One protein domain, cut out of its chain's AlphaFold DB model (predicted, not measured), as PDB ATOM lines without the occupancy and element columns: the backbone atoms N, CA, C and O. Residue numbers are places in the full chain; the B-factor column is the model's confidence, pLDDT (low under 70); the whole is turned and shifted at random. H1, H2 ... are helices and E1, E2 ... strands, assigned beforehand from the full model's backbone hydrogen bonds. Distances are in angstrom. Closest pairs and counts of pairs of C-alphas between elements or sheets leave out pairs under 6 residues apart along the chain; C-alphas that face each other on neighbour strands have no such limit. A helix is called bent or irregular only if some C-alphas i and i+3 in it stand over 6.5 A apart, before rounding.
ATOM      1  N   ASP A   2      24.492   2.183 -27.629       84.44
ATOM      2  CA  ASP A   2      23.941   1.993 -28.985       84.44
ATOM      3  C   ASP A   2      22.583   2.703 -29.092       84.44
ATOM      4  O   ASP A   2      21.532   2.071 -29.138       84.44
ATOM      5  N   ILE A   3      22.615   4.035 -29.004       88.06
ATOM      6  CA  ILE A   3      21.434   4.886 -29.176       88.06
ATOM      7  C   ILE A   3      21.492   5.474 -30.576       88.06
ATOM      8  O   ILE A   3      22.475   6.118 -30.945       88.06
ATOM      9  N   ARG A   4      20.423   5.269 -31.342       92.00
ATOM     10  CA  ARG A   4      20.212   5.916 -32.634       92.00
ATOM     11  C   ARG A   4      19.055   6.892 -32.531       92.00
ATOM     12  O   ARG A   4      18.142   6.699 -31.735       92.00
ATOM     13  N   ILE A   5      19.119   7.934 -33.343       94.06
ATOM     14  CA  ILE A   5      18.147   9.022 -33.338       94.06
ATOM     15  C   ILE A   5      17.410   9.071 -34.671       94.06
ATOM     16  O   ILE A   5      17.967   8.742 -35.720       94.06
ATOM     17  N   SER A   6      16.156   9.490 -34.623       96.00
ATOM     18  CA  SER A   6      15.389   9.905 -35.791       96.00
ATOM     19  C   SER A   6      15.386  11.432 -35.895       96.00
ATOM     20  O   SER A   6      15.746  12.130 -34.945       96.00
ATOM     21  N   THR A   7      15.008  11.966 -37.055       97.19
ATOM     22  CA  THR A   7      14.914  13.416 -37.265       97.19
ATOM     23  C   THR A   7      13.548  13.847 -37.782       97.19
ATOM     24  O   THR A   7      13.032  13.297 -38.749       97.19
ATOM     25  N   ALA A   8      12.986  14.889 -37.170       96.31
ATOM     26  CA  ALA A   8      11.771  15.553 -37.631       96.31
ATOM     27  C   ALA A   8      12.025  16.998 -38.110       96.31
ATOM     28  O   ALA A   8      11.114  17.818 -38.076       96.31
ATOM     29  N   HIS A   9      13.254  17.340 -38.520       96.56
ATOM     30  CA  HIS A   9      13.645  18.718 -38.864       96.56
ATOM     31  C   HIS A   9      13.123  19.148 -40.243       96.56
ATOM     32  O   HIS A   9      13.868  19.279 -41.211       96.56
ATOM     33  N   THR A  10      11.813  19.360 -40.323       96.62
ATOM     34  CA  THR A  10      11.150  20.033 -41.441       96.62
ATOM     35  C   THR A  10      10.681  21.420 -41.000       96.62
ATOM     36  O   THR A  10      10.448  21.628 -39.804       96.62
ATOM     37  N   PRO A  11      10.482  22.373 -41.932       96.19
ATOM     38  CA  PRO A  11      10.048  23.721 -41.575       96.19
ATOM     39  C   PRO A  11       8.801  23.748 -40.683       96.19
ATOM     40  O   PRO A  11       8.793  24.436 -39.666       96.19
ATOM     41  N   LYS A  12       7.771  22.946 -40.986       96.69
ATOM     42  CA  LYS A  12       6.520  22.950 -40.214       96.69
ATOM     43  C   LYS A  12       6.647  22.289 -38.850       96.69
ATOM     44  O   LYS A  12       5.996  22.735 -37.910       96.69
ATOM     45  N   ASN A  13       7.500  21.278 -38.710       95.75
ATOM     46  CA  ASN A  13       7.787  20.704 -37.399       95.75
ATOM     47  C   ASN A  13       8.571  21.682 -36.507       95.75
ATOM     48  O   ASN A  13       8.270  21.776 -35.319       95.75
ATOM     49  N   ILE A  14       9.514  22.446 -37.071       95.88
ATOM     50  CA  ILE A  14      10.237  23.496 -36.338       95.88
ATOM     51  C   ILE A  14       9.301  24.651 -35.958       95.88
ATOM     52  O   ILE A  14       9.287  25.054 -34.798       95.88
ATOM     53  N   GLU A  15       8.467  25.134 -36.887       96.25
ATOM     54  CA  GLU A  15       7.444  26.148 -36.593       96.25
ATOM     55  C   GLU A  15       6.504  25.685 -35.465       96.25
ATOM     56  O   GLU A  15       6.267  26.431 -34.517       96.25
ATOM     57  N   ALA A  16       6.016  24.438 -35.517       95.31
ATOM     58  CA  ALA A  16       5.161  23.883 -34.468       95.31
ATOM     59  C   ALA A  16       5.868  23.849 -33.103       95.31
ATOM     60  O   ALA A  16       5.260  24.190 -32.093       95.31
ATOM     61  N   ALA A  17       7.149  23.468 -33.062       94.12
ATOM     62  CA  ALA A  17       7.925  23.436 -31.824       94.12
ATOM     63  C   ALA A  17       8.156  24.839 -31.235       94.12
ATOM     64  O   ALA A  17       8.057  25.010 -30.017       94.12
ATOM     65  N   LEU A  18       8.425  25.837 -32.085       95.25
ATOM     66  CA  LEU A  18       8.611  27.236 -31.685       95.25
ATOM     67  C   LEU A  18       7.344  27.848 -31.086       95.25
ATOM     68  O   LEU A  18       7.432  28.594 -30.117       95.25
ATOM     69  N   VAL A  19       6.179  27.514 -31.643       94.56
ATOM     70  CA  VAL A  19       4.888  28.021 -31.161       94.56
ATOM     71  C   VAL A  19       4.506  27.436 -29.795       94.56
ATOM     72  O   VAL A  19       3.833  28.110 -29.023       94.56
ATOM     73  N   VAL A  20       4.937  26.211 -29.473       90.31
ATOM     74  CA  VAL A  20       4.650  25.585 -28.168       90.31
ATOM     75  C   VAL A  20       5.565  26.107 -27.057       90.31
ATOM     76  O   VAL A  20       5.091  26.513 -26.001       90.31
ATOM     77  N   ASP A  21       6.882  26.042 -27.260       88.50
ATOM     78  CA  ASP A  21       7.868  26.485 -26.258       88.50
ATOM     79  C   ASP A  21       9.137  26.997 -26.944       88.50
ATOM     80  O   ASP A  21       9.700  28.016 -26.555       88.50
ATOM     81  N   GLY A  22       9.628  26.277 -27.960       89.06
ATOM     82  CA  GLY A  22      10.869  26.594 -28.676       89.06
ATOM     83  C   GLY A  22      12.147  26.484 -27.833       89.06
ATOM     84  O   GLY A  22      13.249  26.428 -28.383       89.06
ATOM     85  N   LYS A  23      12.032  26.412 -26.503       87.50
ATOM     86  CA  LYS A  23      13.157  26.275 -25.578       87.50
ATOM     87  C   LYS A  23      13.900  24.969 -25.845       87.50
ATOM     88  O   LYS A  23      13.313  23.895 -25.919       87.50
ATOM     89  N   GLY A  24      15.216  25.082 -26.004       88.75
ATOM     90  CA  GLY A  24      16.097  23.978 -26.402       88.75
ATOM     91  C   GLY A  24      16.425  23.947 -27.899       88.75
ATOM     92  O   GLY A  24      17.380  23.275 -28.299       88.75
ATOM     93  N   LEU A  25      15.723  24.717 -28.740       93.88
ATOM     94  CA  LEU A  25      16.136  24.933 -30.126       93.88
ATOM     95  C   LEU A  25      17.251  25.987 -30.176       93.88
ATOM     96  O   LEU A  25      17.077  27.126 -29.755       93.88
ATOM     97  N   SER A  26      18.418  25.586 -30.679       95.12
ATOM     98  CA  SER A  26      19.557  26.472 -30.926       95.12
ATOM     99  C   SER A  26      19.604  26.851 -32.404       95.12
ATOM    100  O   SER A  26      18.933  26.217 -33.219       95.12
ATOM    101  N   ALA A  27      20.456  27.810 -32.782       95.56
ATOM    102  CA  ALA A  27      20.679  28.154 -34.190       95.56
ATOM    103  C   ALA A  27      20.998  26.917 -35.051       95.56
ATOM    104  O   ALA A  27      20.474  26.793 -36.152       95.56
ATOM    105  N   ARG A  28      21.755  25.954 -34.499       95.12
ATOM    106  CA  ARG A  28      22.041  24.667 -35.150       95.12
ATOM    107  C   ARG A  28      20.769  23.878 -35.462       95.12
ATOM    108  O   ARG A  28      20.684  23.290 -36.529       95.12
ATOM    109  N   HIS A  29      19.811  23.823 -34.537       94.75
ATOM    110  CA  HIS A  29      18.550  23.104 -34.751       94.75
ATOM    111  C   HIS A  29      17.679  23.825 -35.786       94.75
ATOM    112  O   HIS A  29      17.078  23.184 -36.639       94.75
ATOM    113  N   LEU A  30      17.650  25.158 -35.738       95.94
ATOM    114  CA  LEU A  30      16.841  25.980 -36.639       95.94
ATOM    115  C   LEU A  30      17.351  25.967 -38.086       95.94
ATOM    116  O   LEU A  30      16.553  26.118 -39.004       95.94
ATOM    117  N   SER A  31      18.658  25.787 -38.291       95.62
ATOM    118  CA  SER A  31      19.267  25.718 -39.623       95.62
ATOM    119  C   SER A  31      19.451  24.296 -40.157       95.62
ATOM    120  O   SER A  31      19.880  24.145 -41.296       95.62
ATOM    121  N   ALA A  32      19.207  23.262 -39.345       96.31
ATOM    122  CA  ALA A  32      19.432  21.878 -39.749       96.31
ATOM    123  C   ALA A  32      18.370  21.396 -40.741       96.31
ATOM    124  O   ALA A  32      17.178  21.662 -40.586       96.31
ATOM    125  N   THR A  33      18.810  20.609 -41.718       96.69
ATOM    126  CA  THR A  33      17.936  19.911 -42.660       96.69
ATOM    127  C   THR A  33      17.855  18.415 -42.347       96.69
ATOM    128  O   THR A  33      18.634  17.869 -41.561       96.69
ATOM    129  N   ILE A  34      16.907  17.720 -42.985       97.94
ATOM    130  CA  ILE A  34      16.854  16.252 -42.948       97.94
ATOM    131  C   ILE A  34      18.169  15.656 -43.463       97.94
ATOM    132  O   ILE A  34      18.701  14.753 -42.822       97.94
ATOM    133  N   ASP A  35      18.726  16.185 -44.555       97.94
ATOM    134  CA  ASP A  35      19.963  15.668 -45.150       97.94
ATOM    135  C   ASP A  35      21.160  15.813 -44.202       97.94
ATOM    136  O   ASP A  35      21.890  14.841 -43.998       97.94
ATOM    137  N   ASP A  36      21.313  16.968 -43.543       97.44
ATOM    138  CA  ASP A  36      22.391  17.189 -42.565       97.44
ATOM    139  C   ASP A  36      22.336  16.171 -41.423       97.44
ATOM    140  O   ASP A  36      23.360  15.670 -40.945       97.44
ATOM    141  N   LEU A  37      21.125  15.854 -40.965       97.44
ATOM    142  CA  LEU A  37      20.913  14.978 -39.819       97.44
ATOM    143  C   LEU A  37      21.018  13.501 -40.186       97.44
ATOM    144  O   LEU A  37      21.556  12.729 -39.392       97.44
ATOM    145  N   LEU A  38      20.587  13.109 -41.387       97.25
ATOM    146  CA  LEU A  38      20.858  11.775 -41.925       97.25
ATOM    147  C   LEU A  38      22.366  11.565 -42.120       97.25
ATOM    148  O   LEU A  38      22.899  10.553 -41.670       97.25
ATOM    149  N   ALA A  39      23.078  12.547 -42.684       96.50
ATOM    150  CA  ALA A  39      24.538  12.510 -42.810       96.50
ATOM    151  C   ALA A  39      25.245  12.444 -41.441       96.50
ATOM    152  O   ALA A  39      26.288  11.807 -41.305       96.50
ATOM    153  N   SER A  40      24.640  13.040 -40.410       94.94
ATOM    154  CA  SER A  40      25.113  12.979 -39.020       94.94
ATOM    155  C   SER A  40      24.736  11.683 -38.284       94.94
ATOM    156  O   SER A  40      25.054  11.539 -37.103       94.94
ATOM    157  N   GLY A  41      24.071  10.734 -38.950       95.31
ATOM    158  CA  GLY A  41      23.792   9.397 -38.419       95.31
ATOM    159  C   GLY A  41      22.363   9.153 -37.930       95.31
ATOM    160  O   GLY A  41      22.131   8.137 -37.266       95.31
ATOM    161  N   ALA A  42      21.402  10.033 -38.239       96.94
ATOM    162  CA  ALA A  42      19.992   9.721 -38.022       96.94
ATOM    163  C   ALA A  42      19.565   8.518 -38.883       96.94
ATOM    164  O   ALA A  42      19.937   8.399 -40.049       96.94
ATOM    165  N   VAL A  43      18.788   7.605 -38.300       96.56
ATOM    166  CA  VAL A  43      18.451   6.298 -38.907       96.56
ATOM    167  C   VAL A  43      17.003   6.198 -39.382       96.56
ATOM    168  O   VAL A  43      16.613   5.201 -39.988       96.56
ATOM    169  N   ALA A  44      16.197   7.215 -39.090       97.62
ATOM    170  CA  ALA A  44      14.786   7.303 -39.439       97.62
ATOM    171  C   ALA A  44      14.333   8.767 -39.416       97.62
ATOM    172  O   ALA A  44      15.035   9.646 -38.906       97.62
ATOM    173  N   LEU A  45      13.139   9.022 -39.935       98.25
ATOM    174  CA  LEU A  45      12.473  10.311 -39.829       98.25
ATOM    175  C   LEU A  45      11.410  10.250 -38.726       98.25
ATOM    176  O   LEU A  45      10.864   9.185 -38.434       98.25
ATOM    177  N   GLY A  46      11.100  11.396 -38.131       94.00
ATOM    178  CA  GLY A  46      10.134  11.529 -37.048       94.00
ATOM    179  C   GLY A  46      10.759  11.476 -35.646       94.00
ATOM    180  O   GLY A  46      11.960  11.677 -35.486       94.00
ATOM    181  N   GLU A  47       9.986  11.238 -34.593       93.69
ATOM    182  CA  GLU A  47       8.525  11.128 -34.627       93.69
ATOM    183  C   GLU A  47       7.883  12.446 -35.096       93.69
ATOM    184  O   GLU A  47       8.174  13.527 -34.586       93.69
ATOM    185  N   ALA A  48       7.048  12.370 -36.133       95.38
ATOM    186  CA  ALA A  48       6.302  13.520 -36.616       95.38
ATOM    187  C   ALA A  48       5.064  13.733 -35.740       95.38
ATOM    188  O   ALA A  48       4.174  12.881 -35.688       95.38
ATOM    189  N   GLY A  49       5.001  14.901 -35.100       91.00
ATOM    190  CA  GLY A  49       3.983  15.217 -34.101       91.00
ATOM    191  C   GLY A  49       4.343  14.690 -32.717       91.00
ATOM    192  O   GLY A  49       5.386  14.080 -32.519       91.00
ATOM    193  N   GLY A  50       3.489  14.972 -31.740       86.62
ATOM    194  CA  GLY A  50       3.648  14.466 -30.385       86.62
ATOM    195  C   GLY A  50       2.670  15.120 -29.423       86.62
ATOM    196  O   GLY A  50       1.940  16.048 -29.781       86.62
ATOM    197  N   GLY A  51       2.682  14.671 -28.169       84.50
ATOM    198  CA  GLY A  51       1.707  15.118 -27.174       84.50
ATOM    199  C   GLY A  51       1.719  16.625 -26.889       84.50
ATOM    200  O   GLY A  51       0.713  17.169 -26.454       84.50
ATOM    201  N   GLN A  52       2.823  17.320 -27.153       87.06
ATOM    202  CA  GLN A  52       2.909  18.772 -26.983       87.06
ATOM    203  C   GLN A  52       2.322  19.561 -28.163       87.06
ATOM    204  O   GLN A  52       1.694  20.591 -27.944       87.06
ATOM    205  N   THR A  53       2.466  19.064 -29.398       90.06
ATOM    206  CA  THR A  53       2.013  19.774 -30.605       90.06
ATOM    207  C   THR A  53       0.617  19.361 -31.079       90.06
ATOM    208  O   THR A  53      -0.010  20.107 -31.831       90.06
ATOM    209  N   LEU A  54       0.130  18.189 -30.652       92.25
ATOM    210  CA  LEU A  54      -1.148  17.581 -31.052       92.25
ATOM    211  C   LEU A  54      -2.129  17.412 -29.877       92.25
ATOM    212  O   LEU A  54      -2.941  16.490 -29.879       92.25
ATOM    213  N   GLY A  55      -2.042  18.252 -28.839       88.25
ATOM    214  CA  GLY A  55      -3.006  18.220 -27.727       88.25
ATOM    215  C   GLY A  55      -2.966  16.960 -26.855       88.25
ATOM    216  O   GLY A  55      -3.963  16.647 -26.213       88.25
ATOM    217  N   GLY A  56      -1.870  16.200 -26.853       87.12
ATOM    218  CA  GLY A  56      -1.708  14.972 -26.065       87.12
ATOM    219  C   GLY A  56      -1.137  15.208 -24.661       87.12
ATOM    220  O   GLY A  56      -1.359  16.245 -24.044       87.12
ATOM    221  N   GLY A  57      -0.386  14.233 -24.139       85.94
ATOM    222  CA  GLY A  57      -0.019  14.192 -22.717       85.94
ATOM    223  C   GLY A  57       0.669  15.452 -22.177       85.94
ATOM    224  O   GLY A  57       0.301  15.920 -21.107       85.94
ATOM    225  N   ALA A  58       1.628  16.039 -22.902       88.94
ATOM    226  CA  ALA A  58       2.354  17.226 -22.428       88.94
ATOM    227  C   ALA A  58       1.461  18.462 -22.266       88.94
ATOM    228  O   ALA A  58       1.679  19.266 -21.359       88.94
ATOM    229  N   GLN A  59       0.424  18.586 -23.093       92.12
ATOM    230  CA  GLN A  59      -0.592  19.620 -22.915       92.12
ATOM    231  C   GLN A  59      -1.346  19.418 -21.597       92.12
ATOM    232  O   GLN A  59      -1.582  20.368 -20.862       92.12
ATOM    233  N   GLU A  60      -1.619  18.167 -21.230       91.56
ATOM    234  CA  GLU A  60      -2.376  17.814 -20.028       91.56
ATOM    235  C   GLU A  60      -1.558  17.935 -18.738       91.56
ATOM    236  O   GLU A  60      -2.085  18.416 -17.743       91.56
ATOM    237  N   TYR A  61      -0.288  17.513 -18.722       88.19
ATOM    238  CA  TYR A  61       0.519  17.523 -17.492       88.19
ATOM    239  C   TYR A  61       1.398  18.765 -17.310       88.19
ATOM    240  O   TYR A  61       1.968  18.932 -16.235       88.19
ATOM    241  N   ARG A  62       1.546  19.617 -18.334       90.44
ATOM    242  CA  ARG A  62       2.422  20.797 -18.274       90.44
ATOM    243  C   ARG A  62       1.749  22.070 -18.775       90.44
ATOM    244  O   ARG A  62       1.585  22.990 -17.985       90.44
ATOM    245  N   PHE A  63       1.377  22.145 -20.053       93.75
ATOM    246  CA  PHE A  63       1.019  23.434 -20.668       93.75
ATOM    247  C   PHE A  63      -0.338  23.981 -20.213       93.75
ATOM    248  O   PHE A  63      -0.414  25.150 -19.842       93.75
ATOM    249  N   ILE A  64      -1.386  23.152 -20.164       95.50
ATOM    250  CA  ILE A  64      -2.693  23.570 -19.636       95.50
ATOM    251  C   ILE A  64      -2.587  23.890 -18.135       95.50
ATOM    252  O   ILE A  64      -2.989  24.991 -17.760       95.50
ATOM    253  N   PRO A  65      -2.004  23.028 -17.270       95.06
ATOM    254  CA  PRO A  65      -1.792  23.377 -15.864       95.06
ATOM    255  C   PRO A  65      -1.030  24.691 -15.665       95.06
ATOM    256  O   PRO A  65      -1.433  25.511 -14.846       95.06
ATOM    257  N   GLN A  66       0.032  24.927 -16.442       95.12
ATOM    258  CA  GLN A  66       0.805  26.165 -16.369       95.12
ATOM    259  C   GLN A  66      -0.024  27.387 -16.786       95.12
ATOM    260  O   GLN A  66       0.047  28.413 -16.114       95.12
ATOM    261  N   ALA A  67      -0.812  27.288 -17.860       95.38
ATOM    262  CA  ALA A  67      -1.673  28.378 -18.313       95.38
ATOM    263  C   ALA A  67      -2.746  28.725 -17.265       95.38
ATOM    264  O   ALA A  67      -2.982  29.899 -16.991       95.38
ATOM    265  N   PHE A  68      -3.338  27.717 -16.618       95.62
ATOM    266  CA  PHE A  68      -4.297  27.926 -15.528       95.62
ATOM    267  C   PHE A  68      -3.654  28.552 -14.291       95.62
ATOM    268  O   PHE A  68      -4.228  29.471 -13.709       95.62
ATOM    269  N   LEU A  69      -2.457  28.103 -13.908       96.06
ATOM    270  CA  LEU A  69      -1.735  28.688 -12.781       96.06
ATOM    271  C   LEU A  69      -1.394  30.162 -13.040       96.06
ATOM    272  O   LEU A  69      -1.529  30.986 -12.144       96.06
ATOM    273  N   GLN A  70      -0.975  30.496 -14.261       95.19
ATOM    274  CA  GLN A  70      -0.638  31.868 -14.648       95.19
ATOM    275  C   GLN A  70      -1.859  32.787 -14.688       95.19
ATOM    276  O   GLN A  70      -1.767  33.926 -14.242       95.19
ATOM    277  N   GLU A  71      -2.981  32.301 -15.214       95.12
ATOM    278  CA  GLU A  71      -4.187  33.111 -15.362       95.12
ATOM    279  C   GLU A  71      -4.974  33.238 -14.051       95.12
ATOM    280  O   GLU A  71      -5.419  34.325 -13.688       95.12
ATOM    281  N   PHE A  72      -5.175  32.122 -13.349       92.69
ATOM    282  CA  PHE A  72      -6.125  32.032 -12.239       92.69
ATOM    283  C   PHE A  72      -5.461  31.821 -10.879       92.69
ATOM    284  O   PHE A  72      -6.144  31.858  -9.858       92.69
ATOM    285  N   GLY A  73      -4.152  31.551 -10.834       94.31
ATOM    286  CA  GLY A  73      -3.464  31.193  -9.593       94.31
ATOM    287  C   GLY A  73      -3.853  29.816  -9.043       94.31
ATOM    288  O   GLY A  73      -3.587  29.534  -7.877       94.31
ATOM    289  N   VAL A  74      -4.486  28.961  -9.856       92.44
ATOM    290  CA  VAL A  74      -4.968  27.632  -9.451       92.44
ATOM    291  C   VAL A  74      -4.237  26.545 -10.228       92.44
ATOM    292  O   VAL A  74      -4.170  26.575 -11.457       92.44
ATOM    293  N   GLU A  75      -3.719  25.550  -9.509       92.50
ATOM    294  CA  GLU A  75      -3.157  24.350 -10.121       92.50
ATOM    295  C   GLU A  75      -4.263  23.392 -10.571       92.50
ATOM    296  O   GLU A  75      -5.200  23.088  -9.832       92.50
ATOM    297  N   VAL A  76      -4.125  22.864 -11.787       93.62
ATOM    298  CA  VAL A  76      -5.052  21.883 -12.353       93.62
ATOM    299  C   VAL A  76      -4.329  20.555 -12.533       93.62
ATOM    300  O   VAL A  76      -3.245  20.489 -13.110       93.62
ATOM    301  N   THR A  77      -4.940  19.471 -12.054       91.56
ATOM    302  CA  THR A  77      -4.378  18.122 -12.220       91.56
ATOM    303  C   THR A  77      -4.389  17.691 -13.695       91.56
ATOM    304  O   THR A  77      -5.289  18.095 -14.437       91.56
ATOM    305  N   PRO A  78      -3.493  16.783 -14.133       89.06
ATOM    306  CA  PRO A  78      -3.503  16.287 -15.512       89.06
ATOM    307  C   PRO A  78      -4.842  15.671 -15.946       89.06
ATOM    308  O   PRO A  78      -5.267  15.818 -17.091       89.06
ATOM    309  N   ALA A  79      -5.549  15.015 -15.019       89.56
ATOM    310  CA  ALA A  79      -6.865  14.442 -15.281       89.56
ATOM    311  C   ALA A  79      -7.935  15.521 -15.525       89.56
ATOM    312  O   ALA A  79      -8.754  15.376 -16.432       89.56
ATOM    313  N   ALA A  80      -7.917  16.604 -14.742       93.44
ATOM    314  CA  ALA A  80      -8.805  17.744 -14.949       93.44
ATOM    315  C   ALA A  80      -8.458  18.492 -16.248       93.44
ATOM    316  O   ALA A  80      -9.350  18.756 -17.048       93.44
ATOM    317  N   ALA A  81      -7.173  18.719 -16.535       94.75
ATOM    318  CA  ALA A  81      -6.730  19.331 -17.787       94.75
ATOM    319  C   ALA A  81      -7.206  18.541 -19.021       94.75
ATOM    320  O   ALA A  81      -7.735  19.129 -19.963       94.75
ATOM    321  N   ARG A  82      -7.102  17.202 -19.000       93.50
ATOM    322  CA  ARG A  82      -7.642  16.332 -20.061       93.50
ATOM    323  C   ARG A  82      -9.155  16.478 -20.214       93.50
ATOM    324  O   ARG A  82      -9.633  16.591 -21.343       93.50
ATOM    325  N   ARG A  83      -9.901  16.455 -19.103       94.50
ATOM    326  CA  ARG A  83     -11.367  16.603 -19.111       94.50
ATOM    327  C   ARG A  83     -11.784  17.929 -19.731       94.50
ATOM    328  O   ARG A  83     -12.549  17.922 -20.688       94.50
ATOM    329  N   LEU A  84     -11.200  19.033 -19.274       95.94
ATOM    330  CA  LEU A  84     -11.506  20.364 -19.789       95.94
ATOM    331  C   LEU A  84     -11.095  20.519 -21.260       95.94
ATOM    332  O   LEU A  84     -11.862  21.052 -22.055       95.94
ATOM    333  N   LYS A  85      -9.928  19.995 -21.657       96.56
ATOM    334  CA  LYS A  85      -9.487  19.991 -23.060       96.56
ATOM    335  C   LYS A  85     -10.498  19.289 -23.960       96.56
ATOM    336  O   LYS A  85     -10.917  19.855 -24.964       96.56
ATOM    337  N   ASN A  86     -10.912  18.080 -23.586       95.69
ATOM    338  CA  ASN A  86     -11.895  17.313 -24.351       95.69
ATOM    339  C   ASN A  86     -13.280  17.972 -24.320       95.69
ATOM    340  O   ASN A  86     -13.993  17.918 -25.314       95.69
ATOM    341  N   ALA A  87     -13.657  18.608 -23.210       96.44
ATOM    342  CA  ALA A  87     -14.897  19.367 -23.106       96.44
ATOM    343  C   ALA A  87     -14.899  20.599 -24.020       96.44
ATOM    344  O   ALA A  87     -15.945  20.973 -24.533       96.44
ATOM    345  N   VAL A  88     -13.749  21.232 -24.249       97.12
ATOM    346  CA  VAL A  88     -13.653  22.436 -25.086       97.12
ATOM    347  C   VAL A  88     -13.439  22.119 -26.566       97.12
ATOM    348  O   VAL A  88     -14.027  22.797 -27.406       97.12
ATOM    349  N   LEU A  89     -12.602  21.131 -26.886       96.81
ATOM    350  CA  LEU A  89     -12.109  20.863 -28.245       96.81
ATOM    351  C   LEU A  89     -12.494  19.470 -28.773       96.81
ATOM    352  O   LEU A  89     -12.056  19.076 -29.850       96.81
ATOM    353  N   GLY A  90     -13.223  18.663 -28.002       95.44
ATOM    354  CA  GLY A  90     -13.458  17.261 -28.340       95.44
ATOM    355  C   GLY A  90     -12.180  16.404 -28.335       95.44
ATOM    356  O   GLY A  90     -11.061  16.873 -28.112       95.44
ATOM    357  N   ARG A  91     -12.326  15.095 -28.596       93.56
ATOM    358  CA  ARG A  91     -11.176  14.160 -28.678       93.56
ATOM    359  C   ARG A  91     -10.309  14.391 -29.918       93.56
ATOM    360  O   ARG A  91      -9.130  14.043 -29.907       93.56
ATOM    361  N   TYR A  92     -10.904  14.942 -30.974       95.00
ATOM    362  CA  TYR A  92     -10.274  15.183 -32.272       95.00
ATOM    363  C   TYR A  92      -9.668  16.588 -32.408       95.00
ATOM    364  O   TYR A  92      -9.064  16.876 -33.437       95.00
ATOM    365  N   LEU A  93      -9.765  17.421 -31.364       95.31
ATOM    366  CA  LEU A  93      -9.365  18.832 -31.376       95.31
ATOM    367  C   LEU A  93     -10.112  19.665 -32.428       95.31
ATOM    368  O   LEU A  93      -9.526  20.528 -33.081       95.31
ATOM    369  N   ASP A  94     -11.407  19.399 -32.574       93.88
ATOM    370  CA  ASP A  94     -12.331  20.219 -33.346       93.88
ATOM    371  C   ASP A  94     -13.211  21.025 -32.372       93.88
ATOM    372  O   ASP A  94     -14.025  20.439 -31.654       93.88
ATOM    373  N   PRO A  95     -13.075  22.364 -32.308       91.06
ATOM    374  CA  PRO A  95     -13.905  23.201 -31.443       91.06
ATOM    375  C   PRO A  95     -15.416  23.029 -31.653       91.06
ATOM    376  O   PRO A  95     -16.183  23.328 -30.738       91.06
ATOM    377  N   VAL A  96     -15.852  22.551 -32.827       92.50
ATOM    378  CA  VAL A  96     -17.266  22.257 -33.113       92.50
ATOM    379  C   VAL A  96     -17.790  21.099 -32.256       92.50
ATOM    380  O   VAL A  96     -18.965  21.095 -31.900       92.50
ATOM    381  N   ASP A  97     -16.921  20.166 -31.865       92.19
ATOM    382  CA  ASP A  97     -17.257  19.033 -30.993       92.19
ATOM    383  C   ASP A  97     -17.256  19.412 -29.498       92.19
ATOM    384  O   ASP A  97     -17.506  18.569 -28.630       92.19
ATOM    385  N   GLY A  98     -16.935  20.667 -29.171       93.06
ATOM    386  CA  GLY A  98     -16.914  21.173 -27.806       93.06
ATOM    387  C   GLY A  98     -18.306  21.254 -27.171       93.06
ATOM    388  O   GLY A  98     -19.314  21.515 -27.823       93.06
ATOM    389  N   LEU A  99     -18.356  21.093 -25.851       94.50
ATOM    390  CA  LEU A  99     -19.563  21.258 -25.051       94.50
ATOM    391  C   LEU A  99     -20.085  22.695 -25.122       94.50
ATOM    392  O   LEU A  99     -19.311  23.656 -25.151       94.50
ATOM    393  N   ALA A 100     -21.408  22.843 -25.058       93.81
ATOM    394  CA  ALA A 100     -22.052  24.134 -24.860       93.81
ATOM    395  C   ALA A 100     -21.695  24.730 -23.485       93.81
ATOM    396  O   ALA A 100     -21.360  24.006 -22.546       93.81
ATOM    397  N   ASN A 101     -21.807  26.053 -23.346       91.06
ATOM    398  CA  ASN A 101     -21.338  26.769 -22.154       91.06
ATOM    399  C   ASN A 101     -21.973  26.289 -20.842       91.06
ATOM    400  O   ASN A 101     -21.255  26.171 -19.855       91.06
ATOM    401  N   LEU A 102     -23.269  25.964 -20.828       90.56
ATOM    402  CA  LEU A 102     -23.927  25.440 -19.623       90.56
ATOM    403  C   LEU A 102     -23.292  24.118 -19.168       90.56
ATOM    404  O   LEU A 102     -22.914  23.982 -18.013       90.56
ATOM    405  N   THR A 103     -23.071  23.183 -20.090       93.75
ATOM    406  CA  THR A 103     -22.445  21.893 -19.771       93.75
ATOM    407  C   THR A 103     -20.956  22.037 -19.439       93.75
ATOM    408  O   THR A 103     -20.417  21.264 -18.653       93.75
ATOM    409  N   LEU A 104     -20.273  23.034 -20.012       93.88
ATOM    410  CA  LEU A 104     -18.889  23.338 -19.651       93.88
ATOM    411  C   LEU A 104     -18.781  23.884 -18.217       93.88
ATOM    412  O   LEU A 104     -17.799  23.586 -17.544       93.88
ATOM    413  N   ILE A 105     -19.781  24.624 -17.726       93.38
ATOM    414  CA  ILE A 105     -19.846  25.055 -16.318       93.38
ATOM    415  C   ILE A 105     -19.949  23.841 -15.389       93.38
ATOM    416  O   ILE A 105     -19.182  23.753 -14.430       93.38
ATOM    417  N   ASP A 106     -20.807  22.871 -15.712       93.06
ATOM    418  CA  ASP A 106     -20.919  21.630 -14.932       93.06
ATOM    419  C   ASP A 106     -19.578  20.870 -14.891       93.06
ATOM    420  O   ASP A 106     -19.186  20.298 -13.871       93.06
ATOM    421  N   GLU A 107     -18.833  20.870 -15.999       94.31
ATOM    422  CA  GLU A 107     -17.526  20.211 -16.066       94.31
ATOM    423  C   GLU A 107     -16.444  20.960 -15.270       94.31
ATOM    424  O   GLU A 107     -15.560  20.329 -14.680       94.31
ATOM    425  N   LEU A 108     -16.529  22.291 -15.189       93.69
ATOM    426  CA  LEU A 108     -15.675  23.090 -14.310       93.69
ATOM    427  C   LEU A 108     -15.922  22.762 -12.841       93.69
ATOM    428  O   LEU A 108     -14.959  22.592 -12.090       93.69
ATOM    429  N   GLU A 109     -17.181  22.603 -12.438       92.81
ATOM    430  CA  GLU A 109     -17.531  22.186 -11.080       92.81
ATOM    431  C   GLU A 109     -16.930  20.815 -10.745       92.81
ATOM    432  O   GLU A 109     -16.250  20.667  -9.728       92.81
ATOM    433  N   ARG A 110     -17.062  19.832 -11.645       92.31
ATOM    434  CA  ARG A 110     -16.449  18.496 -11.488       92.31
ATOM    435  C   ARG A 110     -14.925  18.524 -11.414       92.31
ATOM    436  O   ARG A 110     -14.317  17.616 -10.845       92.31
ATOM    437  N   CYS A 111     -14.299  19.537 -12.005       92.38
ATOM    438  CA  CYS A 111     -12.860  19.754 -11.927       92.38
ATOM    439  C   CYS A 111     -12.429  20.556 -10.687       92.38
ATOM    440  O   CYS A 111     -11.233  20.786 -10.525       92.38
ATOM    441  N   GLY A 112     -13.362  20.957  -9.816       90.81
ATOM    442  CA  GLY A 112     -13.078  21.760  -8.624       90.81
ATOM    443  C   GLY A 112     -12.800  23.235  -8.926       90.81
ATOM    444  O   GLY A 112     -12.168  23.910  -8.123       90.81
ATOM    445  N   LEU A 113     -13.253  23.731 -10.080       90.75
ATOM    446  CA  LEU A 113     -13.024  25.099 -10.563       90.75
ATOM    447  C   LEU A 113     -14.288  25.971 -10.493       90.75
ATOM    448  O   LEU A 113     -14.374  27.011 -11.150       90.75
ATOM    449  N   SER A 114     -15.281  25.550  -9.703       87.75
ATOM    450  CA  SER A 114     -16.513  26.315  -9.499       87.75
ATOM    451  C   SER A 114     -16.206  27.695  -8.914       87.75
ATOM    452  O   SER A 114     -15.431  27.821  -7.967       87.75
ATOM    453  N   GLY A 115     -16.785  28.741  -9.506       82.81
ATOM    454  CA  GLY A 115     -16.592  30.130  -9.075       82.81
ATOM    455  C   GLY A 115     -15.216  30.737  -9.377       82.81
ATOM    456  O   GLY A 115     -15.034  31.925  -9.131       82.81
ATOM    457  N   VAL A 116     -14.266  29.973  -9.933       85.19
ATOM    458  CA  VAL A 116     -12.929  30.478 -10.305       85.19
ATOM    459  C   VAL A 116     -12.985  31.268 -11.615       85.19
ATOM    460  O   VAL A 116     -12.359  32.315 -11.742       85.19
ATOM    461  N   THR A 117     -13.730  30.770 -12.606       86.44
ATOM    462  CA  THR A 117     -13.801  31.352 -13.954       86.44
ATOM    463  C   THR A 117     -15.079  30.927 -14.684       86.44
ATOM    464  O   THR A 117     -15.701  29.923 -14.343       86.44
ATOM    465  N   GLY A 118     -15.467  31.685 -15.714       90.94
ATOM    466  CA  GLY A 118     -16.559  31.331 -16.623       90.94
ATOM    467  C   GLY A 118     -16.128  30.405 -17.768       90.94
ATOM    468  O   GLY A 118     -14.944  30.308 -18.106       90.94
ATOM    469  N   ALA A 119     -17.118  29.770 -18.404       93.12
ATOM    470  CA  ALA A 119     -16.944  28.868 -19.546       93.12
ATOM    471  C   ALA A 119     -16.193  29.508 -20.727       93.12
ATOM    472  O   ALA A 119     -15.325  28.864 -21.317       93.12
ATOM    473  N   ASP A 120     -16.480  30.774 -21.048       93.44
ATOM    474  CA  ASP A 120     -15.858  31.465 -22.185       93.44
ATOM    475  C   ASP A 120     -14.350  31.649 -21.993       93.44
ATOM    476  O   ASP A 120     -13.565  31.346 -22.892       93.44
ATOM    477  N   ARG A 121     -13.924  32.063 -20.793       94.12
ATOM    478  CA  ARG A 121     -12.501  32.273 -20.496       94.12
ATOM    479  C   ARG A 121     -11.726  30.955 -20.468       94.12
ATOM    480  O   ARG A 121     -10.609  30.885 -20.969       94.12
ATOM    481  N   VAL A 122     -12.334  29.883 -19.957       94.75
ATOM    482  CA  VAL A 122     -11.747  28.530 -20.002       94.75
ATOM    483  C   VAL A 122     -11.580  28.051 -21.435       94.75
ATOM    484  O   VAL A 122     -10.518  27.542 -21.796       94.75
ATOM    485  N   ARG A 123     -12.617  28.231 -22.261       96.31
ATOM    486  CA  ARG A 123     -12.567  27.900 -23.685       96.31
ATOM    487  C   ARG A 123     -11.421  28.632 -24.366       96.31
ATOM    488  O   ARG A 123     -10.653  28.001 -25.093       96.31
ATOM    489  N   GLU A 124     -11.284  29.926 -24.100       96.00
ATOM    490  CA  GLU A 124     -10.217  30.752 -24.649       96.00
ATOM    491  C   GLU A 124      -8.825  30.224 -24.270       96.00
ATOM    492  O   GLU A 124      -8.028  29.939 -25.162       96.00
ATOM    493  N   ILE A 125      -8.555  30.003 -22.980       95.69
ATOM    494  CA  ILE A 125      -7.241  29.550 -22.491       95.69
ATOM    495  C   ILE A 125      -6.872  28.187 -23.056       95.69
ATOM    496  O   ILE A 125      -5.752  27.987 -23.522       95.69
ATOM    497  N   ILE A 126      -7.811  27.240 -23.055       96.31
ATOM    498  CA  ILE A 126      -7.561  25.908 -23.610       96.31
ATOM    499  C   ILE A 126      -7.296  25.989 -25.111       96.31
ATOM    500  O   ILE A 126      -6.347  25.375 -25.599       96.31
ATOM    501  N   THR A 127      -8.087  26.773 -25.843       96.62
ATOM    502  CA  THR A 127      -7.885  26.957 -27.285       96.62
ATOM    503  C   THR A 127      -6.522  27.585 -27.571       96.62
ATOM    504  O   THR A 127      -5.798  27.083 -28.427       96.62
ATOM    505  N   GLN A 128      -6.141  28.630 -26.833       95.00
ATOM    506  CA  GLN A 128      -4.854  29.319 -26.983       95.00
ATOM    507  C   GLN A 128      -3.661  28.452 -26.568       95.00
ATOM    508  O   GLN A 128      -2.598  28.559 -27.165       95.00
ATOM    509  N   SER A 129      -3.825  27.573 -25.580       94.25
ATOM    510  CA  SER A 129      -2.769  26.663 -25.127       94.25
ATOM    511  C   SER A 129      -2.529  25.517 -26.123       94.25
ATOM    512  O   SER A 129      -1.386  25.149 -26.402       94.25
ATOM    513  N   VAL A 130      -3.604  24.969 -26.705       95.62
ATOM    514  CA  VAL A 130      -3.550  23.723 -27.489       95.62
ATOM    515  C   VAL A 130      -3.459  23.964 -28.993       95.62
ATOM    516  O   VAL A 130      -2.630  23.351 -29.665       95.62
ATOM    517  N   MET A 131      -4.319  24.813 -29.553       96.31
ATOM    518  CA  MET A 131      -4.539  24.875 -31.002       96.31
ATOM    519  C   MET A 131      -3.417  25.511 -31.840       96.31
ATOM    520  O   MET A 131      -3.281  25.084 -32.994       96.31
ATOM    521  N   PRO A 132      -2.593  26.463 -31.347       95.31
ATOM    522  CA  PRO A 132      -1.607  27.143 -32.193       95.31
ATOM    523  C   PRO A 132      -0.636  26.212 -32.931       95.31
ATOM    524  O   PRO A 132      -0.259  26.482 -34.071       95.31
TER     525      PRO A 132
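What this domain is: This is residues 2 to 132 of the 327 residues of the protein "Amidohydro-rel domain-containing protein" of Sinorhizobium sp. Sb3 (UniProt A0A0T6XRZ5). Two lobes lie end to end: a small, loose ring of H1, H2, H3 and E1, and a larger lobe of four helices, H4 to H7. In the larger lobe H5 and H6 stand side by side as a hairpin, while H4 and H7 each cross H5, and H7 reaches back towards H1. The printed part has 131 residues, mostly helix, in the order H1 H2 H3 E1 H4 H5 H6 H7; the one named strand pairs with no named strand. The whole is loose, with a radius of gyration of the C-alphas of 17.7 A, and only just elongated, spanning 55 by 28 by 26 A.

Where its parts are: Start at Asp 2 and read on to C-alpha 11 at (10.048, 23.721, -41.575), where H1 begins; it runs to residue 20, 14.6 A away. Next come H2, residues 27 to 31, and H3, residues 34 to 39. E1 takes residues 44 to 48, 10.9 A long. Find C-alpha 57 at (-0.019, 14.192, -22.717); H4 runs from there to residue 72, 21.6 A, with a kink of 27 degrees near residue 64. H5 is residues 78 to 89, 16.0 A, and H6 is residues 101 to 110, 14.4 A. H7, residues 119 to 132, covers 20.0 A and ends at C-alpha 132 at (-1.607, 27.143, -32.193). H4 and H7 are irregular: C-alphas 61 and 64 are 7.2 A apart, as are C-alphas 129 and 132.

How they stand to each other: Look first at residues 6 to 7, which pair in parallel with residues 44 to 45 of E1. H1 and H2 are close but not clearly touching, the C-alphas of Ile 14 and Leu 30 being closest at 7.1 A. H3 touches no helix. Residues 60 to 65 of H4 touch H5, about perpendicular at 86 degrees, closest at C-alphas 61 and 78, 4.7 A. H5 and H6 form a helical hairpin at a shallow tilt of 6 degrees, closest at C-alphas 87 and 104, 6.6 A. H7 is the hub. It touches H6 with residues 119 to 120, closest at C-alphas 101 and 119, 5.5 A; H5 with residues 123 to 127, closest at C-alphas 88 and 123, 5.7 A; and H4 with residues 125 to 130, closest at C-alphas 64 and 129, 6.3 A. H7 and H1 only just touch, with 3 pairs of C-alphas within 8 A, through residue 132 of H7; C-alphas 19 and 132 are closest at 6.6 A. H4 and H6 are apart. Every O i to N i+4 pair is within hydrogen-bond range in H1, H2, H3, H5 and H6, against 9 of 12 in H4 and 9 of 10 in H7.

The domain as a whole: The two C-alphas farthest apart, those of Ala 39 and Gly 115, are 56.0 A apart. The printed part has no cut, and the link from H5 to H6, 11 residues, is long. The mean pLDDT of the printed part is 93.4, and no printed residue is under 70.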